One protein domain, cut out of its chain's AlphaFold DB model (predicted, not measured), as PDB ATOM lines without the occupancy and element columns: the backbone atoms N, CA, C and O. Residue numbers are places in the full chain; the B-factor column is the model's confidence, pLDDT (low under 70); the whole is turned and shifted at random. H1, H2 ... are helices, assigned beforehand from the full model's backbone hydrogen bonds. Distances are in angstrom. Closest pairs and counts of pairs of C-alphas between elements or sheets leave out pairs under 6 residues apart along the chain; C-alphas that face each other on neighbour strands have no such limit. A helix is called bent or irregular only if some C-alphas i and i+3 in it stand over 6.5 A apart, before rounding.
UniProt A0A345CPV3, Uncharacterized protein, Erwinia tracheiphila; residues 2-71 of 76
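What this domain is: This is residues 2 to 71 of the 76 residues of an uncharacterized protein of Erwinia tracheiphila (UniProt A0A345CPV3). One long helix, H1, is bent partway along, and two shorter helices, H2 and H3, fold back beneath its second arm to make a small body with it, while residues 2 to 18 of the first arm stick out and give the model its length. The printed part has 70 residues, with three named helices in the order H1, H2, H3 and no named strand; its class is all helix. It is loose, with a radius of gyration of the C-alphas of 15.5 A, and spans 53 by 23 by 22 A.

How they stand to each other: H1, residues 2 to 40, was assigned as one helix by its hydrogen bonds but is bent: C-alphas 25 and 28 are 7.7 A apart. Its arms, H1a with residues 2 to 25 and H1b with residues 28 to 40, stand at a steep tilt of 62 degrees. H1b is close but not clearly touching H2, residues 45 to 51: the closest C-alphas, of Leu 34 and Ala 51, are 7.0 A apart, and the two run opposite ways at a shallow tilt of 29 degrees. H2 touches H3, residues 58 to 69, which meets it with residues 58 to 61 alone; their closest C-alphas, of Ala 51 and Met 61, are 6.6 A apart, and at 72 degrees they are only just about perpendicular. H1b and H3 are near each other, and H1a and H2 are apart. H1a is close but not clearly touching H3, with the closest C-alphas, of Tyr 23 and Ala 58, 7.8 A apart. Every O i to N i+4 pair is within hydrogen-bond range in H1b, H2 and H3, and 18 of 20 are in H1a.

Where its parts are: H1a runs 35.3 A from C-alpha 2 at (-65.205, -23.744, 29.221), and H1b runs 18.6 A to C-alpha 40 at (-14.631, -10.998, 18.307). H2 measures 9.8 A, and H3 runs 16.1 A to C-alpha 69 at (-20.005, -21.604, 27.940).

The domain as a whole: The C-alphas farthest apart, of Lys 2 and Glu 40, are 53.3 A apart. The printed part has no cut; the link from H1 to H2 is tight and that from H2 to H3 short. Residues 66 to 71, of which 66 to 69 belong to H3, also stand free. Mean pLDDT of the printed part is 90.4, with residue 2 under 70.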
ATOM      1  N   LYS A   2     -65.571 -25.183  29.298       67.06
ATOM      2  CA  LYS A   2     -65.205 -23.744  29.221       67.06
ATOM      3  C   LYS A   2     -64.033 -23.324  30.129       67.06
ATOM      4  O   LYS A   2     -63.158 -22.594  29.686       67.06
ATOM      5  N   SER A   3     -63.993 -23.826  31.367       74.19
ATOM      6  CA  SER A   3     -62.925 -23.498  32.328       74.19
ATOM      7  C   SER A   3     -61.547 -24.019  31.881       74.19
ATOM      8  O   SER A   3     -60.577 -23.274  31.875       74.19
ATOM      9  N   ILE A   4     -61.465 -25.258  31.374       83.62
ATOM     10  CA  ILE A   4     -60.209 -25.855  30.875       83.62
ATOM     11  C   ILE A   4     -59.679 -25.082  29.660       83.62
ATOM     12  O   ILE A   4     -58.495 -24.765  29.599       83.62
ATOM     13  N   THR A   5     -60.556 -24.714  28.721       81.81
ATOM     14  CA  THR A   5     -60.185 -23.890  27.560       81.81
ATOM     15  C   THR A   5     -59.647 -22.519  27.980       81.81
ATOM     16  O   THR A   5     -58.703 -22.017  27.378       81.81
ATOM     17  N   MET A   6     -60.197 -21.935  29.048       81.25
ATOM     18  CA  MET A   6     -59.732 -20.666  29.606       81.25
ATOM     19  C   MET A   6     -58.328 -20.789  30.220       81.25
ATOM     20  O   MET A   6     -57.471 -19.952  29.951       81.25
ATOM     21  N   PHE A   7     -58.052 -21.862  30.970       85.25
ATOM     22  CA  PHE A   7     -56.714 -22.123  31.516       85.25
ATOM     23  C   PHE A   7     -55.661 -22.321  30.421       85.25
ATOM     24  O   PHE A   7     -54.571 -21.757  30.514       85.25
ATOM     25  N   ILE A   8     -56.001 -23.055  29.355       90.00
ATOM     26  CA  ILE A   8     -55.110 -23.267  28.203       90.00
ATOM     27  C   ILE A   8     -54.749 -21.937  27.519       90.00
ATOM     28  O   ILE A   8     -53.641 -21.806  27.012       90.00
ATOM     29  N   ALA A   9     -55.638 -20.940  27.535       88.00
ATOM     30  CA  ALA A   9     -55.371 -19.624  26.955       88.00
ATOM     31  C   ALA A   9     -54.599 -18.678  27.898       88.00
ATOM     32  O   ALA A   9     -53.760 -17.901  27.444       88.00
ATOM     33  N   ILE A  10     -54.856 -18.740  29.210       92.81
ATOM     34  CA  ILE A  10     -54.250 -17.829  30.197       92.81
ATOM     35  C   ILE A  10     -52.787 -18.188  30.484       92.81
ATOM     36  O   ILE A  10     -51.949 -17.296  30.613       92.81
ATOM     37  N   ILE A  11     -52.455 -19.480  30.569       93.88
ATOM     38  CA  ILE A  11     -51.097 -19.929  30.919       93.88
ATOM     39  C   ILE A  11     -50.039 -19.411  29.921       93.88
ATOM     40  O   ILE A  11     -49.062 -18.807  30.370       93.88
ATOM     41  N   PRO A  12     -50.210 -19.550  28.589       93.88
ATOM     42  CA  PRO A  12     -49.263 -19.009  27.616       93.88
ATOM     43  C   PRO A  12     -49.100 -17.494  27.720       93.88
ATOM     44  O   PRO A  12     -47.994 -16.989  27.549       93.88
ATOM     45  N   LEU A  13     -50.180 -16.770  28.035       94.06
ATOM     46  CA  LEU A  13     -50.141 -15.319  28.188       94.06
ATOM     47  C   LEU A  13     -49.277 -14.911  29.389       94.06
ATOM     48  O   LEU A  13     -48.410 -14.049  29.258       94.06
ATOM     49  N   ILE A  14     -49.459 -15.567  30.537       95.81
ATOM     50  CA  ILE A  14     -48.640 -15.324  31.734       95.81
ATOM     51  C   ILE A  14     -47.169 -15.686  31.471       95.81
ATOM     52  O   ILE A  14     -46.268 -14.927  31.842       95.81
ATOM     53  N   CYS A  15     -46.909 -16.800  30.780       95.00
ATOM     54  CA  CYS A  15     -45.558 -17.181  30.365       95.00
ATOM     55  C   CYS A  15     -44.927 -16.138  29.432       95.00
ATOM     56  O   CYS A  15     -43.765 -15.779  29.591       95.00
ATOM     57  N   LEU A  16     -45.684 -15.606  28.474       93.75
ATOM     58  CA  LEU A  16     -45.183 -14.596  27.546       93.75
ATOM     59  C   LEU A  16     -44.843 -13.289  28.273       93.75
ATOM     60  O   LEU A  16     -43.768 -12.734  28.057       93.75
ATOM     61  N   ILE A  17     -45.705 -12.838  29.189       96.00
ATOM     62  CA  ILE A  17     -45.468 -11.637  30.003       96.00
ATOM     63  C   ILE A  17     -44.214 -11.803  30.870       96.00
ATOM     64  O   ILE A  17     -43.363 -10.913  30.904       96.00
ATOM     65  N   THR A  18     -44.065 -12.947  31.541       96.12
ATOM     66  CA  THR A  18     -42.885 -13.217  32.377       96.12
ATOM     67  C   THR A  18     -41.602 -13.283  31.547       96.12
ATOM     68  O   THR A  18     -40.605 -12.678  31.939       96.12
ATOM     69  N   CYS A  19     -41.622 -13.906  30.365       94.75
ATOM     70  CA  CYS A  19     -40.488 -13.902  29.438       94.75
ATOM     71  C   CYS A  19     -40.096 -12.486  28.988       94.75
ATOM     72  O   CYS A  19     -38.910 -12.151  28.996       94.75
ATOM     73  N   ILE A  20     -41.068 -11.640  28.628       94.94
ATOM     74  CA  ILE A  20     -40.805 -10.246  28.230       94.94
ATOM     75  C   ILE A  20     -40.180  -9.468  29.388       94.94
ATOM     76  O   ILE A  20     -39.206  -8.740  29.187       94.94
ATOM     77  N   PHE A  21     -40.699  -9.641  30.603       96.44
ATOM     78  CA  PHE A  21     -40.172  -8.965  31.783       96.44
ATOM     79  C   PHE A  21     -38.732  -9.397  32.091       96.44
ATOM     80  O   PHE A  21     -37.852  -8.552  32.262       96.44
ATOM     81  N   LEU A  22     -38.457 -10.706  32.074       94.62
ATOM     82  CA  LEU A  22     -37.112 -11.254  32.265       94.62
ATOM     83  C   LEU A  22     -36.131 -10.763  31.196       94.62
ATOM     84  O   LEU A  22     -34.994 -10.417  31.523       94.62
ATOM     85  N   TYR A  23     -36.563 -10.696  29.936       94.56
ATOM     86  CA  TYR A  23     -35.761 -10.110  28.867       94.56
ATOM     87  C   TYR A  23     -35.484  -8.631  29.127       94.56
ATOM     88  O   TYR A  23     -34.338  -8.208  29.032       94.56
ATOM     89  N   GLY A  24     -36.501  -7.853  29.509       95.31
ATOM     90  CA  GLY A  24     -36.360  -6.435  29.830       95.31
ATOM     91  C   GLY A  24     -35.331  -6.180  30.933       95.31
ATOM     92  O   GLY A  24     -34.445  -5.343  30.756       95.31
ATOM     93  N   LEU A  25     -35.387  -6.953  32.023       96.12
ATOM     94  CA  LEU A  25     -34.423  -6.873  33.127       96.12
ATOM     95  C   LEU A  25     -32.989  -7.196  32.683       96.12
ATOM     96  O   LEU A  25     -32.043  -6.533  33.106       96.12
ATOM     97  N   ASN A  26     -32.824  -8.187  31.807       94.00
ATOM     98  CA  ASN A  26     -31.511  -8.649  31.349       94.00
ATOM     99  C   ASN A  26     -31.039  -7.984  30.051       94.00
ATOM    100  O   ASN A  26     -29.943  -8.280  29.577       94.00
ATOM    101  N   ARG A  27     -31.825  -7.065  29.478       93.12
ATOM    102  CA  ARG A  27     -31.598  -6.501  28.142       93.12
ATOM    103  C   ARG A  27     -30.211  -5.881  27.991       93.12
ATOM    104  O   ARG A  27     -29.564  -6.079  26.968       93.12
ATOM    105  N   LYS A  28     -29.739  -5.157  29.012       93.44
ATOM    106  CA  LYS A  28     -28.403  -4.534  29.000       93.44
ATOM    107  C   LYS A  28     -27.294  -5.583  28.897       93.44
ATOM    108  O   LYS A  28     -26.436  -5.475  28.027       93.44
ATOM    109  N   ASN A  29     -27.350  -6.618  29.735       92.38
ATOM    110  CA  ASN A  29     -26.370  -7.707  29.722       92.38
ATOM    111  C   ASN A  29     -26.446  -8.519  28.424       92.38
ATOM    112  O   ASN A  29     -25.415  -8.887  27.871       92.38
ATOM    113  N   TYR A  30     -27.657  -8.753  27.919       93.56
ATOM    114  CA  TYR A  30     -27.888  -9.431  26.648       93.56
ATOM    115  C   TYR A  30     -27.195  -8.716  25.481       93.56
ATOM    116  O   TYR A  30     -26.416  -9.340  24.765       93.56
ATOM    117  N   HIS A  31     -27.413  -7.405  25.326       92.94
ATOM    118  CA  HIS A  31     -26.762  -6.636  24.261       92.94
ATOM    119  C   HIS A  31     -25.252  -6.520  24.465       92.94
ATOM    120  O   HIS A  31     -24.507  -6.674  23.509       92.94
ATOM    121  N   HIS A  32     -24.781  -6.360  25.704       93.62
ATOM    122  CA  HIS A  32     -23.345  -6.353  25.985       93.62
ATOM    123  C   HIS A  32     -22.652  -7.659  25.540       93.62
ATOM    124  O   HIS A  32     -21.570  -7.624  24.955       93.62
ATOM    125  N   LEU A  33     -23.269  -8.819  25.794       91.50
ATOM    126  CA  LEU A  33     -22.739 -10.116  25.355       91.50
ATOM    127  C   LEU A  33     -22.786 -10.280  23.833       91.50
ATOM    128  O   LEU A  33     -21.840 -10.812  23.255       91.50
ATOM    129  N   LEU A  34     -23.860  -9.818  23.188       93.19
ATOM    130  CA  LEU A  34     -23.978  -9.824  21.729       93.19
ATOM    131  C   LEU A  34     -22.915  -8.955  21.060       93.19
ATOM    132  O   LEU A  34     -22.237  -9.430  20.153       93.19
ATOM    133  N   ASP A  35     -22.730  -7.726  21.539       92.25
ATOM    134  CA  ASP A  35     -21.743  -6.794  20.997       92.25
ATOM    135  C   ASP A  35     -20.331  -7.365  21.127       92.25
ATOM    136  O   ASP A  35     -19.523  -7.271  20.203       92.25
ATOM    137  N   LYS A  36     -20.027  -7.995  22.268       91.44
ATOM    138  CA  LYS A  36     -18.745  -8.671  22.468       91.44
ATOM    139  C   LYS A  36     -18.566  -9.826  21.479       91.44
ATOM    140  O   LYS A  36     -17.522  -9.922  20.840       91.44
ATOM    141  N   LEU A  37     -19.592 -10.661  21.317       89.81
ATOM    142  CA  LEU A  37     -19.565 -11.798  20.399       89.81
ATOM    143  C   LEU A  37     -19.342 -11.359  18.942       89.81
ATOM    144  O   LEU A  37     -18.524 -11.963  18.256       89.81
ATOM    145  N   GLN A  38     -20.025 -10.300  18.498       89.38
ATOM    146  CA  GLN A  38     -19.928  -9.749  17.140       89.38
ATOM    147  C   GLN A  38     -18.609  -9.014  16.868       89.38
ATOM    148  O   GLN A  38     -18.155  -8.979  15.728       89.38
ATOM    149  N   LYS A  39     -17.984  -8.421  17.892       89.31
ATOM    150  CA  LYS A  39     -16.655  -7.802  17.759       89.31
ATOM    151  C   LYS A  39     -15.549  -8.836  17.593       89.31
ATOM    152  O   LYS A  39     -14.595  -8.589  16.866       89.31
ATOM    153  N   GLU A  40     -15.660  -9.957  18.297       86.50
ATOM    154  CA  GLU A  40     -14.631 -10.998  18.307       86.50
ATOM    155  C   GLU A  40     -14.816 -12.020  17.171       86.50
ATOM    156  O   GLU A  40     -13.853 -12.688  16.804       86.50
ATOM    157  N   ASN A  41     -16.025 -12.156  16.606       83.31
ATOM    158  CA  ASN A  41     -16.355 -13.208  15.640       83.31
ATOM    159  C   ASN A  41     -17.329 -12.733  14.553       83.31
ATOM    160  O   ASN A  41     -18.258 -11.970  14.813       83.31
ATOM    161  N   ILE A  42     -17.191 -13.292  13.348       86.19
ATOM    162  CA  ILE A  42     -18.211 -13.183  12.300       86.19
ATOM    163  C   ILE A  42     -19.266 -14.261  12.566       86.19
ATOM    164  O   ILE A  42     -18.983 -15.454  12.473       86.19
ATOM    165  N   LEU A  43     -20.485 -13.845  12.913       86.88
ATOM    166  CA  LEU A  43     -21.587 -14.777  13.147       86.88
ATOM    167  C   LEU A  43     -22.117 -15.344  11.824       86.88
ATOM    168  O   LEU A  43     -22.329 -14.572  10.885       86.88
ATOM    169  N   PRO A  44     -22.445 -16.649  11.756       88.94
ATOM    170  CA  PRO A  44     -23.196 -17.184  10.629       88.94
ATOM    171  C   PRO A  44     -24.525 -16.455  10.454       88.94
ATOM    172  O   PRO A  44     -25.147 -16.032  11.433       88.94
ATOM    173  N   THR A  45     -25.008 -16.391   9.214       89.25
ATOM    174  CA  THR A  45     -26.212 -15.641   8.820       89.25
ATOM    175  C   THR A  45     -27.417 -15.921   9.718       89.25
ATOM    176  O   THR A  45     -28.126 -14.994  10.105       89.25
ATOM    177  N   PHE A  46     -27.623 -17.180  10.118       91.00
ATOM    178  CA  PHE A  46     -28.710 -17.564  11.020       91.00
ATOM    179  C   PHE A  46     -28.616 -16.866  12.385       91.00
ATOM    180  O   PHE A  46     -29.603 -16.308  12.868       91.00
ATOM    181  N   TYR A  47     -27.433 -16.856  13.000       91.81
ATOM    182  CA  TYR A  47     -27.229 -16.220  14.298       91.81
ATOM    183  C   TYR A  47     -27.176 -14.693  14.181       91.81
ATOM    184  O   TYR A  47     -27.747 -14.001  15.019       91.81
ATOM    185  N   ALA A  48     -26.579 -14.159  13.116       90.94
ATOM    186  CA  ALA A  48     -26.572 -12.724  12.845       90.94
ATOM    187  C   ALA A  48     -27.997 -12.161  12.691       90.94
ATOM    188  O   ALA A  48     -28.308 -11.107  13.241       90.94
ATOM    189  N   TYR A  49     -28.885 -12.893  12.010       92.94
ATOM    190  CA  TYR A  49     -30.293 -12.523  11.888       92.94
ATOM    191  C   TYR A  49     -30.969 -12.441  13.260       92.94
ATOM    192  O   TYR A  49     -31.503 -11.395  13.623       92.94
ATOM    193  N   HIS A  50     -30.872 -13.502  14.066       92.81
ATOM    194  CA  HIS A  50     -31.510 -13.553  15.383       92.81
ATOM    195  C   HIS A  50     -30.903 -12.554  16.387       92.81
ATOM    196  O   HIS A  50     -31.625 -12.053  17.246       92.81
ATOM    197  N   ALA A  51     -29.622 -12.192  16.266       91.56
ATOM    198  CA  ALA A  51     -28.992 -11.167  17.104       91.56
ATOM    199  C   ALA A  51     -29.667  -9.787  16.960       91.56
ATOM    200  O   ALA A  51     -29.733  -9.022  17.922       91.56
ATOM    201  N   ASN A  52     -30.240  -9.499  15.787       90.25
ATOM    202  CA  ASN A  52     -30.899  -8.226  15.484       90.25
ATOM    203  C   ASN A  52     -32.402  -8.205  15.828       90.25
ATOM    204  O   ASN A  52     -33.052  -7.173  15.688       90.25
ATOM    205  N   MET A  53     -32.972  -9.320  16.298       93.31
ATOM    206  CA  MET A  53     -34.417  -9.452  16.551       93.31
ATOM    207  C   MET A  53     -34.845  -9.113  17.987       93.31
ATOM    208  O   MET A  53     -36.027  -9.214  18.324       93.31
ATOM    209  N   GLY A  54     -33.906  -8.744  18.864       91.38
ATOM    210  CA  GLY A  54     -34.200  -8.430  20.262       91.38
ATOM    211  C   GLY A  54     -34.833  -9.615  21.002       91.38
ATOM    212  O   GLY A  54     -34.299 -10.721  20.969       91.38
ATOM    213  N   PHE A  55     -35.979  -9.402  21.659       92.69
ATOM    214  CA  PHE A  55     -36.670 -10.441  22.441       92.69
ATOM    215  C   PHE A  55     -36.938 -11.721  21.638       92.69
ATOM    216  O   PHE A  55     -36.721 -12.817  22.146       92.69
ATOM    217  N   ILE A  56     -37.360 -11.588  20.378       93.50
ATOM    218  CA  ILE A  56     -37.731 -12.728  19.526       93.50
ATOM    219  C   ILE A  56     -36.509 -13.612  19.237       93.50
ATOM    220  O   ILE A  56     -36.616 -14.836  19.209       93.50
ATOM    221  N   GLY A  57     -35.332 -13.005  19.071       92.75
ATOM    222  CA  GLY A  57     -34.078 -13.721  18.837       92.75
ATOM    223  C   GLY A  57     -33.337 -14.144  20.106       92.75
ATOM    224  O   GLY A  57     -32.395 -14.940  20.039       92.75
ATOM    225  N   ALA A  58     -33.758 -13.654  21.275       93.25
ATOM    226  CA  ALA A  58     -33.104 -13.921  22.552       93.25
ATOM    227  C   ALA A  58     -32.996 -15.419  22.904       93.25
ATOM    228  O   ALA A  58     -31.924 -15.809  23.362       93.25
ATOM    229  N   PRO A  59     -34.000 -16.286  22.652       92.44
ATOM    230  CA  PRO A  59     -33.881 -17.720  22.930       92.44
ATOM    231  C   PRO A  59     -32.785 -18.408  22.105       92.44
ATOM    232  O   PRO A  59     -32.015 -19.207  22.635       92.44
ATOM    233  N   VAL A  60     -32.677 -18.065  20.818       93.50
ATOM    234  CA  VAL A  60     -31.669 -18.634  19.907       93.50
ATOM    235  C   VAL A  60     -30.266 -18.184  20.314       93.50
ATOM    236  O   VAL A  60     -29.340 -18.992  20.370       93.50
ATOM    237  N   MET A  61     -30.117 -16.907  20.666       94.06
ATOM    238  CA  MET A  61     -28.856 -16.367  21.180       94.06
ATOM    239  C   MET A  61     -28.484 -16.954  22.542       94.06
ATOM    240  O   MET A  61     -27.325 -17.280  22.776       94.06
ATOM    241  N   ALA A  62     -29.456 -17.153  23.435       91.56
ATOM    242  CA  ALA A  62     -29.221 -17.800  24.719       91.56
ATOM    243  C   ALA A  62     -28.715 -19.234  24.532       91.56
ATOM    244  O   ALA A  62     -27.752 -19.631  25.184       91.56
ATOM    245  N   TYR A  63     -29.307 -19.994  23.603       90.69
ATOM    246  CA  TYR A  63     -28.831 -21.334  23.258       90.69
ATOM    247  C   TYR A  63     -27.369 -21.322  22.792       90.69
ATOM    248  O   TYR A  63     -26.567 -22.122  23.273       90.69
ATOM    249  N   LEU A  64     -27.019 -20.380  21.909       90.94
ATOM    250  CA  LEU A  64     -25.650 -20.178  21.439       90.94
ATOM    251  C   LEU A  64     -24.689 -19.888  22.602       90.94
ATOM    252  O   LEU A  64     -23.689 -20.585  22.769       90.94
ATOM    253  N   PHE A  65     -25.015 -18.908  23.451       89.94
ATOM    254  CA  PHE A  65     -24.197 -18.560  24.615       89.94
ATOM    255  C   PHE A  65     -24.008 -19.745  25.568       89.94
ATOM    256  O   PHE A  65     -22.897 -19.974  26.050       89.94
ATOM    257  N   PHE A  66     -25.055 -20.541  25.803       88.62
ATOM    258  CA  PHE A  66     -24.965 -21.712  26.670       88.62
ATOM    259  C   PHE A  66     -24.004 -22.777  26.144       88.62
ATOM    260  O   PHE A  66     -23.279 -23.376  26.941       88.62
ATOM    261  N   GLY A  67     -23.960 -23.053  24.840       87.06
ATOM    262  CA  GLY A  67     -22.977 -24.024  24.353       87.06
ATOM    263  C   GLY A  67     -21.564 -23.464  24.253       87.06
ATOM    264  O   GLY A  67     -20.628 -24.231  24.473       87.06
ATOM    265  N   LEU A  68     -21.404 -22.151  24.030       84.88
ATOM    266  CA  LEU A  68     -20.098 -21.490  24.099       84.88
ATOM    267  C   LEU A  68     -19.534 -21.618  25.519       84.88
ATOM    268  O   LEU A  68     -18.390 -22.030  25.699       84.88
ATOM    269  N   GLN A  69     -20.369 -21.388  26.538       84.50
ATOM    270  CA  GLN A  69     -20.005 -21.604  27.940       84.50
ATOM    271  C   GLN A  69     -19.620 -23.063  28.222       84.50
ATOM    272  O   GLN A  69     -18.684 -23.333  28.971       84.50
ATOM    273  N   ARG A  70     -20.326 -24.022  27.613       86.31
ATOM    274  CA  ARG A  70     -20.067 -25.460  27.783       86.31
ATOM    275  C   ARG A  70     -18.899 -25.982  26.940       86.31
ATOM    276  O   ARG A  70     -18.694 -27.193  26.925       86.31
ATOM    277  N   LYS A  71     -18.156 -25.113  26.237       74.56
ATOM    278  CA  LYS A  71     -17.106 -25.488  25.269       74.56
ATOM    279  C   LYS A  71     -17.568 -26.559  24.274       74.56
ATOM    280  O   LYS A  71     -16.768 -27.367  23.807       74.56
TER     281      LYS A  71